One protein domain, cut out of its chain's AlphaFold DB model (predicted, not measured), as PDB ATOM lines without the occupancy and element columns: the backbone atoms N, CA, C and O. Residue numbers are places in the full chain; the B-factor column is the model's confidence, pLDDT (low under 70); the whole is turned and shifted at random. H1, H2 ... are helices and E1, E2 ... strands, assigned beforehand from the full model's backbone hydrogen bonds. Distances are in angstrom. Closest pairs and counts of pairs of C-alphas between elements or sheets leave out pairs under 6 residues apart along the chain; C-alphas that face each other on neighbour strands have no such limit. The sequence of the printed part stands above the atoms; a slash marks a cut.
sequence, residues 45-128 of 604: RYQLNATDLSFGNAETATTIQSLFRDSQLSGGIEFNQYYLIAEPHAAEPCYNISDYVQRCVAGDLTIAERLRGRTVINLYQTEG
ATOM      1  N   ARG A  45      -7.895  24.761 -42.104       90.69
ATOM      2  CA  ARG A  45      -7.362  24.774 -40.738       90.69
ATOM      3  C   ARG A  45      -6.085  23.962 -40.596       90.69
ATOM      4  O   ARG A  45      -5.162  24.418 -39.929       90.69
ATOM      5  N   TYR A  46      -6.031  22.785 -41.208       91.44
ATOM      6  CA  TYR A  46      -4.941  21.844 -40.989       91.44
ATOM      7  C   TYR A  46      -4.004  21.780 -42.190       91.44
ATOM      8  O   TYR A  46      -4.425  21.816 -43.349       91.44
ATOM      9  N   GLN A  47      -2.715  21.667 -41.902       90.44
ATOM     10  CA  GLN A  47      -1.682  21.369 -42.885       90.44
ATOM     11  C   GLN A  47      -0.931  20.121 -42.434       90.44
ATOM     12  O   GLN A  47      -0.642  19.974 -41.249       90.44
ATOM     13  N   LEU A  48      -0.614  19.235 -43.368       90.81
ATOM     14  CA  LEU A  48       0.272  18.104 -43.139       90.81
ATOM     15  C   LEU A  48       1.659  18.501 -43.616       90.81
ATOM     16  O   LEU A  48       1.829  18.842 -44.785       90.81
ATOM     17  N   ASN A  49       2.631  18.430 -42.719       89.25
ATOM     18  CA  ASN A  49       4.008  18.813 -42.966       89.25
ATOM     19  C   ASN A  49       4.891  17.569 -42.979       89.25
ATOM     20  O   ASN A  49       4.658  16.636 -42.217       89.25
ATOM     21  N   ALA A  50       5.925  17.590 -43.806       89.19
ATOM     22  CA  ALA A  50       6.992  16.616 -43.863       89.19
ATOM     23  C   ALA A  50       8.311  17.288 -43.470       89.19
ATOM     24  O   ALA A  50       8.570  18.456 -43.778       89.19
ATOM     25  N   THR A  51       9.164  16.584 -42.744       88.88
ATOM     26  CA  THR A  51      10.516  17.050 -42.430       88.88
ATOM     27  C   THR A  51      11.468  15.872 -42.440       88.88
ATOM     28  O   THR A  51      11.189  14.840 -41.832       88.88
ATOM     29  N   ASP A  52      12.596  16.048 -43.122       88.56
ATOM     30  CA  ASP A  52      13.650  15.046 -43.196       88.56
ATOM     31  C   ASP A  52      14.553  15.125 -41.968       88.56
ATOM     32  O   ASP A  52      15.095  16.179 -41.631       88.56
ATOM     33  N   LEU A  53      14.742  13.980 -41.322       89.12
ATOM     34  CA  LEU A  53      15.721  13.753 -40.271       89.12
ATOM     35  C   LEU A  53      16.762  12.772 -40.822       89.12
ATOM     36  O   LEU A  53      16.584  11.554 -40.767       89.12
ATOM     37  N   SER A  54      17.818  13.311 -41.431       88.56
ATOM     38  CA  SER A  54      18.927  12.525 -41.978       88.56
ATOM     39  C   SER A  54      20.031  12.368 -40.944       88.56
ATOM     40  O   SER A  54      20.558  13.364 -40.457       88.56
ATOM     41  N   PHE A  55      20.409  11.122 -40.665       89.62
ATOM     42  CA  PHE A  55      21.414  10.800 -39.662       89.62
ATOM     43  C   PHE A  55      22.709  10.331 -40.323       89.62
ATOM     44  O   PHE A  55      22.727   9.339 -41.056       89.62
ATOM     45  N   GLY A  56      23.819  11.025 -40.068       87.81
ATOM     46  CA  GLY A  56      25.132  10.627 -40.578       87.81
ATOM     47  C   GLY A  56      25.640   9.305 -39.982       87.81
ATOM     48  O   GLY A  56      25.293   8.924 -38.867       87.81
ATOM     49  N   ASN A  57      26.550   8.617 -40.684       88.00
ATOM     50  CA  ASN A  57      27.181   7.386 -40.169       88.00
ATOM     51  C   ASN A  57      27.969   7.601 -38.861       88.00
ATOM     52  O   ASN A  57      28.183   6.653 -38.111       88.00
ATOM     53  N   ALA A  58      28.416   8.833 -38.602       88.75
ATOM     54  CA  ALA A  58      29.199   9.206 -37.426       88.75
ATOM     55  C   ALA A  58      28.355   9.801 -36.281       88.75
ATOM     56  O   ALA A  58      28.911  10.159 -35.244       88.75
ATOM     57  N   GLU A  59      27.035   9.943 -36.443       90.19
ATOM     58  CA  GLU A  59      26.189  10.522 -35.397       90.19
ATOM     59  C   GLU A  59      26.046   9.598 -34.189       90.19
ATOM     60  O   GLU A  59      25.813   8.395 -34.308       90.19
ATOM     61  N   THR A  60      26.158  10.164 -32.988       92.50
ATOM     62  CA  THR A  60      25.997   9.387 -31.756       92.50
ATOM     63  C   THR A  60      24.522   9.053 -31.515       92.50
ATOM     64  O   THR A  60      23.642   9.847 -31.850       92.50
ATOM     65  N   ALA A  61      24.230   7.913 -30.878       91.19
ATOM     66  CA  ALA A  61      22.850   7.552 -30.542       91.19
ATOM     67  C   ALA A  61      22.158   8.604 -29.659       91.19
ATOM     68  O   ALA A  61      20.968   8.864 -29.814       91.19
ATOM     69  N   THR A  62      22.915   9.260 -28.777       90.94
ATOM     70  CA  THR A  62      22.437  10.379 -27.957       90.94
ATOM     71  C   THR A  62      22.074  11.609 -28.788       90.94
ATOM     72  O   THR A  62      21.079  12.262 -28.490       90.94
ATOM     73  N   THR A  63      22.824  11.908 -29.854       92.19
ATOM     74  CA  THR A  63      22.492  12.999 -30.788       92.19
ATOM     75  C   THR A  63      21.190  12.701 -31.525       92.19
ATOM     76  O   THR A  63      20.291  13.537 -31.527       92.19
ATOM     77  N   ILE A  64      21.053  11.492 -32.078       91.38
ATOM     78  CA  ILE A  64      19.842  11.054 -32.793       91.38
ATOM     79  C   ILE A  64      18.618  11.103 -31.865       91.38
ATOM     80  O   ILE A  64      17.572  11.638 -32.227       91.38
ATOM     81  N   GLN A  65      18.750  10.601 -30.633       92.88
ATOM     82  CA  GLN A  65      17.687  10.679 -29.628       92.88
ATOM     83  C   GLN A  65      17.309  12.131 -29.293       92.88
ATOM     84  O   GLN A  65      16.121  12.429 -29.161       92.88
ATOM     85  N   SER A  66      18.296  13.025 -29.149       89.81
ATOM     86  CA  SER A  66      18.048  14.451 -28.895       89.81
ATOM     87  C   SER A  66      17.247  15.080 -30.029       89.81
ATOM     88  O   SER A  66      16.244  15.726 -29.759       89.81
ATOM     89  N   LEU A  67      17.612  14.809 -31.287       89.12
ATOM     90  CA  LEU A  67      16.886  15.316 -32.456       89.12
ATOM     91  C   LEU A  67      15.417  14.874 -32.455       89.12
ATOM     92  O   LEU A  67      14.528  15.680 -32.730       89.12
ATOM     93  N   PHE A  68      15.135  13.619 -32.089       89.50
ATOM     94  CA  PHE A  68      13.752  13.167 -31.948       89.50
ATOM     95  C   PHE A  68      13.009  13.889 -30.821       89.50
ATOM     96  O   PHE A  68      11.874  14.311 -31.034       89.50
ATOM     97  N   ARG A  69      13.640  14.093 -29.657       86.75
ATOM     98  CA  ARG A  69      13.038  14.867 -28.555       86.75
ATOM     99  C   ARG A  69      12.725  16.298 -28.971       86.75
ATOM    100  O   ARG A  69      11.607  16.755 -28.753       86.75
ATOM    101  N   ASP A  70      13.669  16.960 -29.626       84.00
ATOM    102  CA  ASP A  70      13.509  18.333 -30.103       84.00
ATOM    103  C   ASP A  70      12.371  18.425 -31.134       84.00
ATOM    104  O   ASP A  70      11.569  19.359 -31.097       84.00
ATOM    105  N   SER A  71      12.222  17.405 -31.990       78.25
ATOM    106  CA  SER A  71      11.132  17.325 -32.970       78.25
ATOM    107  C   SER A  71       9.743  17.069 -32.361       78.25
ATOM    108  O   SER A  71       8.744  17.447 -32.965       78.25
ATOM    109  N   GLN A  72       9.655  16.453 -31.175       73.94
ATOM    110  CA  GLN A  72       8.381  16.186 -30.489       73.94
ATOM    111  C   GLN A  72       7.871  17.377 -29.662       73.94
ATOM    112  O   GLN A  72       6.689  17.434 -29.332       73.94
ATOM    113  N   LEU A  73       8.741  18.333 -29.314       55.06
ATOM    114  CA  LEU A  73       8.439  19.422 -28.372       55.06
ATOM    115  C   LEU A  73       7.600  20.576 -28.959       55.06
ATOM    116  O   LEU A  73       7.346  21.570 -28.277       55.06
ATOM    117  N   SER A  74       7.097  20.445 -30.187       52.66
ATOM    118  CA  SER A  74       6.089  21.350 -30.756       52.66
ATOM    119  C   SER A  74       4.691  20.821 -30.403       52.66
ATOM    120  O   SER A  74       4.161  19.920 -31.041       52.66
ATOM    121  N   GLY A  75       4.148  21.323 -29.290       49.06
ATOM    122  CA  GLY A  75       3.054  20.705 -28.535       49.06
ATOM    123  C   GLY A  75       1.732  20.419 -29.263       49.06
ATOM    124  O   GLY A  75       1.375  21.059 -30.242       49.06
ATOM    125  N   GLY A  76       0.970  19.482 -28.685       52.31
ATOM    126  CA  GLY A  76      -0.476  19.324 -28.889       52.31
ATOM    127  C   GLY A  76      -0.940  18.895 -30.282       52.31
ATOM    128  O   GLY A  76      -2.102  19.113 -30.607       52.31
ATOM    129  N   ILE A  77      -0.067  18.323 -31.109       61.97
ATOM    130  CA  ILE A  77      -0.416  17.941 -32.478       61.97
ATOM    131  C   ILE A  77      -1.123  16.574 -32.490       61.97
ATOM    132  O   ILE A  77      -0.561  15.576 -32.042       61.97
ATOM    133  N   GLU A  78      -2.334  16.527 -33.051       71.88
ATOM    134  CA  GLU A  78      -3.177  15.321 -33.161       71.88
ATOM    135  C   GLU A  78      -2.573  14.227 -34.068       71.88
ATOM    136  O   GLU A  78      -2.808  13.040 -33.856       71.88
ATOM    137  N   PHE A  79      -1.740  14.611 -35.044       81.19
ATOM    138  CA  PHE A  79      -1.050  13.693 -35.956       81.19
ATOM    139  C   PHE A  79       0.464  13.956 -35.983       81.19
ATOM    140  O   PHE A  79       0.898  14.994 -36.478       81.19
ATOM    141  N   ASN A  80       1.268  13.012 -35.485       87.38
ATOM    142  CA  ASN A  80       2.734  13.041 -35.534       87.38
ATOM    143  C   ASN A  80       3.260  11.608 -35.719       87.38
ATOM    144  O   ASN A  80       3.118  10.773 -34.823       87.38
ATOM    145  N   GLN A  81       3.801  11.308 -36.899       89.88
ATOM    146  CA  GLN A  81       4.219   9.965 -37.294       89.88
ATOM    147  C   GLN A  81       5.582   9.978 -37.985       89.88
ATOM    148  O   GLN A  81       5.886  10.848 -38.795       89.88
ATOM    149  N   TYR A  82       6.387   8.957 -37.703       90.88
ATOM    150  CA  TYR A  82       7.733   8.809 -38.242       90.88
ATOM    151  C   TYR A  82       7.794   7.643 -39.216       90.88
ATOM    152  O   TYR A  82       7.353   6.536 -38.904       90.88
ATOM    153  N   TYR A  83       8.396   7.879 -40.375       91.19
ATOM    154  CA  TYR A  83       8.512   6.902 -41.445       91.19
ATOM    155  C   TYR A  83       9.958   6.737 -41.887       91.19
ATOM    156  O   TYR A  83      10.666   7.709 -42.134       91.19
ATOM    157  N   LEU A  84      10.393   5.494 -42.037       89.19
ATOM    158  CA  LEU A  84      11.673   5.168 -42.648       89.19
ATOM    159  C   LEU A  84      11.462   4.939 -44.146       89.19
ATOM    160  O   LEU A  84      10.677   4.065 -44.515       89.19
ATOM    161  N   ILE A  85      12.166   5.686 -45.003       79.94
ATOM    162  CA  ILE A  85      12.179   5.406 -46.447       79.94
ATOM    163  C   ILE A  85      12.968   4.118 -46.669       79.94
ATOM    164  O   ILE A  85      14.100   3.981 -46.199       79.94
ATOM    165  N   ALA A  86      12.362   3.167 -47.372       77.50
ATOM    166  CA  ALA A  86      13.006   1.901 -47.656       77.50
ATOM    167  C   ALA A  86      14.113   2.044 -48.715       77.50
ATOM    168  O   ALA A  86      14.117   2.970 -49.526       77.50
ATOM    169  N   GLU A  87      15.054   1.099 -48.730       71.31
ATOM    170  CA  GLU A  87      16.046   1.015 -49.804       71.31
ATOM    171  C   GLU A  87      15.381   0.734 -51.165       71.31
ATOM    172  O   GLU A  87      14.292   0.144 -51.218       71.31
ATOM    173  N   PRO A  88      16.032   1.114 -52.284       63.12
ATOM    174  CA  PRO A  88      15.577   0.723 -53.613       63.12
ATOM    175  C   PRO A  88      15.317  -0.793 -53.667       63.12
ATOM    176  O   PRO A  88      16.166  -1.575 -53.250       63.12
ATOM    177  N   HIS A  89      14.155  -1.202 -54.193       64.31
ATOM    178  CA  HIS A  89      13.699  -2.601 -54.329       64.31
ATOM    179  C   HIS A  89      13.146  -3.300 -53.073       64.31
ATOM    180  O   HIS A  89      12.820  -4.486 -53.147       64.31
ATOM    181  N   ALA A  90      12.979  -2.606 -51.946       71.50
ATOM    182  CA  ALA A  90      12.193  -3.145 -50.836       71.50
ATOM    183  C   ALA A  90      10.733  -3.411 -51.252       71.50
ATOM    184  O   ALA A  90      10.207  -2.715 -52.119       71.50
ATOM    185  N   ALA A  91      10.076  -4.388 -50.615       71.69
ATOM    186  CA  ALA A  91       8.677  -4.736 -50.896       71.69
ATOM    187  C   ALA A  91       7.693  -3.613 -50.523       71.69
ATOM    188  O   ALA A  91       6.675  -3.445 -51.191       71.69
ATOM    189  N   GLU A  92       8.025  -2.835 -49.488       79.25
ATOM    190  CA  GLU A  92       7.284  -1.644 -49.075       79.25
ATOM    191  C   GLU A  92       8.171  -0.394 -49.210       79.25
ATOM    192  O   GLU A  92       9.360  -0.451 -48.880       79.25
ATOM    193  N   PRO A  93       7.634   0.736 -49.707       79.12
ATOM    194  CA  PRO A  93       8.421   1.931 -50.016       79.12
ATOM    195  C   PRO A  93       8.744   2.773 -48.776       79.12
ATOM    196  O   PRO A  93       9.699   3.552 -48.781       79.12
ATOM    197  N   CYS A  94       7.953   2.634 -47.713       86.50
ATOM    198  CA  CYS A  94       8.179   3.295 -46.436       86.50
ATOM    199  C   CYS A  94       7.596   2.457 -45.296       86.50
ATOM    200  O   CYS A  94       6.580   1.792 -45.480       86.50
ATOM    201  N   TYR A  95       8.232   2.517 -44.127       88.38
ATOM    202  CA  TYR A  95       7.803   1.805 -42.925       88.38
ATOM    203  C   TYR A  95       7.439   2.810 -41.842       88.38
ATOM    204  O   TYR A  95       8.261   3.665 -41.514       88.38
ATOM    205  N   ASN A  96       6.248   2.699 -41.254       90.31
ATOM    206  CA  ASN A  96       5.917   3.479 -40.064       90.31
ATOM    207  C   ASN A  96       6.747   2.957 -38.880       90.31
ATOM    208  O   ASN A  96       6.611   1.806 -38.467       90.31
ATOM    209  N   ILE A  97       7.628   3.806 -38.355       92.19
ATOM    210  CA  ILE A  97       8.527   3.500 -37.240       92.19
ATOM    211  C   ILE A  97       8.206   4.321 -35.988       92.19
ATOM    212  O   ILE A  97       9.046   4.429 -35.096       92.19
ATOM    213  N   SER A  98       7.005   4.898 -35.901       91.19
ATOM    214  CA  SER A  98       6.616   5.803 -34.810       91.19
ATOM    215  C   SER A  98       6.821   5.168 -33.433       91.19
ATOM    216  O   SER A  98       7.458   5.773 -32.575       91.19
ATOM    217  N   ASP A  99       6.403   3.914 -33.246       91.75
ATOM    218  CA  ASP A  99       6.587   3.187 -31.981       91.75
ATOM    219  C   ASP A  99       8.068   2.985 -31.624       91.75
ATOM    220  O   ASP A  99       8.462   3.081 -30.457       91.75
ATOM    221  N   TYR A 100       8.920   2.747 -32.626       92.56
ATOM    222  CA  TYR A 100      10.365   2.646 -32.421       92.56
ATOM    223  C   TYR A 100      10.957   3.999 -32.020       92.56
ATOM    224  O   TYR A 100      11.773   4.066 -31.102       92.56
ATOM    225  N   VAL A 101      10.519   5.089 -32.651       91.38
ATOM    226  CA  VAL A 101      10.950   6.442 -32.279       91.38
ATOM    227  C   VAL A 101      10.523   6.780 -30.849       91.38
ATOM    228  O   VAL A 101      11.345   7.281 -30.084       91.38
ATOM    229  N   GLN A 102       9.302   6.424 -30.430       91.12
ATOM    230  CA  GLN A 102       8.858   6.639 -29.045       91.12
ATOM    231  C   GLN A 102       9.723   5.883 -28.033       91.12
ATOM    232  O   GLN A 102      10.153   6.447 -27.024       91.12
ATOM    233  N   ARG A 103      10.069   4.624 -28.324       92.12
ATOM    234  CA  ARG A 103      11.006   3.845 -27.499       92.12
ATOM    235  C   ARG A 103      12.401   4.469 -27.457       92.12
ATOM    236  O   ARG A 103      13.008   4.523 -26.390       92.12
ATOM    237  N   CYS A 104      12.889   4.972 -28.591       92.31
ATOM    238  CA  CYS A 104      14.156   5.692 -28.668       92.31
ATOM    239  C   CYS A 104      14.134   6.926 -27.759       92.31
ATOM    240  O   CYS A 104      15.024   7.088 -26.928       92.31
ATOM    241  N   VAL A 105      13.094   7.760 -27.843       90.31
ATOM    242  CA  VAL A 105      12.912   8.944 -26.985       90.31
ATOM    243  C   VAL A 105      12.851   8.571 -25.500       90.31
ATOM    244  O   VAL A 105      13.461   9.261 -24.672       90.31
ATOM    245  N   ALA A 106      12.200   7.450 -25.174       91.44
ATOM    246  CA  ALA A 106      12.080   6.910 -23.820       91.44
ATOM    247  C   ALA A 106      13.381   6.304 -23.254       91.44
ATOM    248  O   ALA A 106      13.444   6.038 -22.055       91.44
ATOM    249  N   GLY A 107      14.427   6.111 -24.068       91.38
ATOM    250  CA  GLY A 107      15.747   5.665 -23.599       91.38
ATOM    251  C   GLY A 107      16.359   4.482 -24.350       91.38
ATOM    252  O   GLY A 107      17.517   4.159 -24.099       91.38
ATOM    253  N   ASP A 108      15.633   3.841 -25.269       93.06
ATOM    254  CA  ASP A 108      16.143   2.695 -26.035       93.06
ATOM    255  C   ASP A 108      17.081   3.146 -27.169       93.06
ATOM    256  O   ASP A 108      16.693   3.283 -28.332       93.06
ATOM    257  N   LEU A 109      18.351   3.380 -26.826       92.19
ATOM    258  CA  LEU A 109      19.374   3.848 -27.765       92.19
ATOM    259  C   LEU A 109      19.727   2.826 -28.859       92.19
ATOM    260  O   LEU A 109      20.327   3.204 -29.863       92.19
ATOM    261  N   THR A 110      19.329   1.554 -28.728       92.69
ATOM    262  CA  THR A 110      19.587   0.542 -29.772       92.69
ATOM    263  C   THR A 110      18.867   0.869 -31.080       92.69
ATOM    264  O   THR A 110      19.326   0.501 -32.162       92.69
ATOM    265  N   ILE A 111      17.754   1.600 -30.992       89.75
ATOM    266  CA  ILE A 111      16.987   2.068 -32.144       89.75
ATOM    267  C   ILE A 111      17.736   3.202 -32.845       89.75
ATOM    268  O   ILE A 111      17.895   3.153 -34.061       89.75
ATOM    269  N   ALA A 112      18.262   4.169 -32.089       89.56
ATOM    270  CA  ALA A 112      19.078   5.254 -32.634       89.56
ATOM    271  C   ALA A 112      20.314   4.724 -33.380       89.56
ATOM    272  O   ALA A 112      20.617   5.183 -34.477       89.56
ATOM    273  N   GLU A 113      20.979   3.704 -32.835       90.31
ATOM    274  CA  GLU A 113      22.103   3.027 -33.496       90.31
ATOM    275  C   GLU A 113      21.720   2.454 -34.873       90.31
ATOM    276  O   GLU A 113      22.470   2.605 -35.837       90.31
ATOM    277  N   ARG A 114      20.532   1.846 -34.998       90.81
ATOM    278  CA  ARG A 114      20.027   1.278 -36.266       90.81
ATOM    279  C   ARG A 114      19.638   2.333 -37.303       90.81
ATOM    280  O   ARG A 114      19.554   2.008 -38.485       90.81
ATOM    281  N   LEU A 115      19.380   3.563 -36.866       90.19
ATOM    282  CA  LEU A 115      19.003   4.678 -37.732       90.19
ATOM    283  C   LEU A 115      20.213   5.453 -38.274       90.19
ATOM    284  O   LEU A 115      20.035   6.313 -39.134       90.19
ATOM    285  N   ARG A 116      21.444   5.138 -37.848       90.12
ATOM    286  CA  ARG A 116      22.654   5.722 -38.447       90.12
ATOM    287  C   ARG A 116      22.715   5.481 -39.951       90.12
ATOM    288  O   ARG A 116      22.470   4.374 -40.426       90.12
ATOM    289  N   GLY A 117      23.087   6.521 -40.690       87.62
ATOM    290  CA  GLY A 117      23.160   6.477 -42.148       87.62
ATOM    291  C   GLY A 117      21.793   6.422 -42.832       87.62
ATOM    292  O   GLY A 117      21.730   6.205 -44.042       87.62
ATOM    293  N   ARG A 118      20.691   6.575 -42.087       88.88
ATOM    294  CA  ARG A 118      19.321   6.534 -42.608       88.88
ATOM    295  C   ARG A 118      18.686   7.919 -42.575       88.88
ATOM    296  O   ARG A 118      19.097   8.794 -41.820       88.88
ATOM    297  N   THR A 119      17.654   8.091 -43.395       88.25
ATOM    298  CA  THR A 119      16.772   9.261 -43.346       88.25
ATOM    299  C   THR A 119      15.395   8.825 -42.877       88.25
ATOM    300  O   THR A 119      14.819   7.880 -43.421       88.25
ATOM    301  N   VAL A 120      14.886   9.510 -41.859       90.19
ATOM    302  CA  VAL A 120      13.536   9.341 -41.330       90.19
ATOM    303  C   VAL A 120      12.719  10.565 -41.705       90.19
ATOM    304  O   VAL A 120      13.150  11.693 -41.495       90.19
ATOM    305  N   ILE A 121      11.529  10.340 -42.238       89.75
ATOM    306  CA  ILE A 121      10.550  11.384 -42.506       89.75
ATOM    307  C   ILE A 121       9.679  11.530 -41.265       89.75
ATOM    308  O   ILE A 121       9.051  10.566 -40.828       89.75
ATOM    309  N   ASN A 122       9.605  12.737 -40.724       90.31
ATOM    310  CA  ASN A 122       8.593  13.110 -39.750       90.31
ATOM    311  C   ASN A 122       7.406  13.751 -40.480       90.31
ATOM    312  O   ASN A 122       7.572  14.799 -41.110       90.31
ATOM    313  N   LEU A 123       6.232  13.127 -40.396       90.19
ATOM    314  CA  LEU A 123       4.967  13.700 -40.833       90.19
ATOM    315  C   LEU A 123       4.191  14.229 -39.630       90.19
ATOM    316  O   LEU A 123       3.816  13.459 -38.748       90.19
ATOM    317  N   TYR A 124       3.883  15.524 -39.625       87.94
ATOM    318  CA  TYR A 124       3.145  16.146 -38.531       87.94
ATOM    319  C   TYR A 124       2.123  17.169 -39.014       87.94
ATOM    320  O   TYR A 124       2.328  17.900 -39.986       87.94
ATOM    321  N   GLN A 125       1.002  17.237 -38.308       90.06
ATOM    322  CA  GLN A 125      -0.041  18.218 -38.567       90.06
ATOM    323  C   GLN A 125       0.299  19.561 -37.909       90.06
ATOM    324  O   GLN A 125       0.759  19.623 -36.776       90.06
ATOM    325  N   THR A 126       0.028  20.668 -38.589       88.25
ATOM    326  CA  THR A 126      -0.056  21.989 -37.957       88.25
ATOM    327  C   THR A 126      -1.474  22.520 -38.069       88.25
ATOM    328  O   THR A 126      -2.214  22.189 -38.998       88.25
ATOM    329  N   GLU A 127      -1.862  23.328 -37.088       89.88
ATOM    330  CA  GLU A 127      -3.203  23.885 -36.979       89.88
ATOM    331  C   GLU A 127      -3.157  25.415 -37.062       89.88
ATOM    332  O   GLU A 127      -2.424  26.080 -36.329       89.88
ATOM    333  N   GLY A 128      -3.947  25.973 -37.977       86.88
ATOM    334  CA  GLY A 128      -4.196  27.400 -38.114       86.88
ATOM    335  C   GLY A 128      -5.494  27.844 -37.434       86.88
ATOM    336  O   GLY A 128      -6.229  27.064 -36.842       86.88
TER     337      GLY A 128
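This is residues 45 to 128 of the 604 residues of an uncharacterized protein of Candidatus Poribacteria bacterium (UniProt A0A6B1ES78). A strongly twisted sheet of four strands has helices over one face, and its other face bears no named helix. H1 runs along the strands, H2 stands up from the sheet, and short H3 packs on both helices, off the sheet. The long paired strands E1 and E4 run lengthwise, while the turn of the hairpin E2 and E3, around residue 90, reaches out away from the helices. The printed part has 84 residues, with elements in the order E1, H1, E2, E3, H2, H3, E4; the sheet, E1 - E4 - E2 - E3, is antiparallel throughout and the class is mixed. It is compact, with a radius of gyration of the C-alphas of 13.0 A and spans of 38 by 31 by 19 A.

Start with the edge strand E1, residues 46 to 54, and its antiparallel neighbour E4, residues 119 to 127: N 49 and O 124 are 2.8 A apart, within hydrogen-bond range. On the other side of E4 look for E2, residues 80 to 85, with N 83 and O 121 at 2.8 A. E2 forms a hairpin with the edge strand E3, residues 94 to 96, where N 84 and O 95 are 2.9 A apart. H1, residues 61 to 72, is on the sheet at a height of 9.9 A, only just over E4, with 3 of its C-alphas falling on that strand; it runs along the strands, at 3 degrees to E4 on the local plane. On the same face, H2, residues 98 to 106, is over E2 at a height of 10.4 A and stands up from the sheet, its line rising 58 degrees. H1 touches H2 with residues 65 to 69 alone, the closest C-alphas being those of Gln 65 and Val 105, 5.7 A apart; the steep tilt of 68 degrees, opposite ways, is only just short of about perpendicular. H3, residues 109 to 114, is not on the sheet; it forms a helical hairpin with H2, the closest C-alphas being those of Cys 104 and Ile 111, 5.8 A apart, at a steep tilt of 44 degrees. H3 also touches H1, about perpendicular at 81 degrees, through H1 residues 61 to 65 alone; their closest C-alphas, of Ala 61 and Ala 112, are 4.9 A apart. E1, H1, E2 and E3, H2 H3, E4 are split strand-helix-strand units, each with another strand between its two strands in the sheet and a right-handed crossover. In H1, H2 and H3 every O i to N i+4 pair is within hydrogen-bond range.

Find C-alpha 46 at (-4.941, 21.844, -40.989), where E1 begins its 25.6 A. H1 starts at C-alpha 61, (22.850, 7.552, -30.542), and measures 16.8 A. E2 spans 16.3 A, E3 6.8 A, H2 12.3 A and H3 8.9 A. E4, also 25.6 A, ends at C-alpha 127, (-3.203, 23.885, -36.979).

The C-alphas farthest apart, of Arg 45 and Ala 58, are 39.9 A apart, while those of Arg 45 and Gly 128 are 4.9 A apart. The printed part has no cut, and no link is long. The mean pLDDT of the printed part is 85.4; look for values under 70 at residues 73 to 77 and 88 to 89.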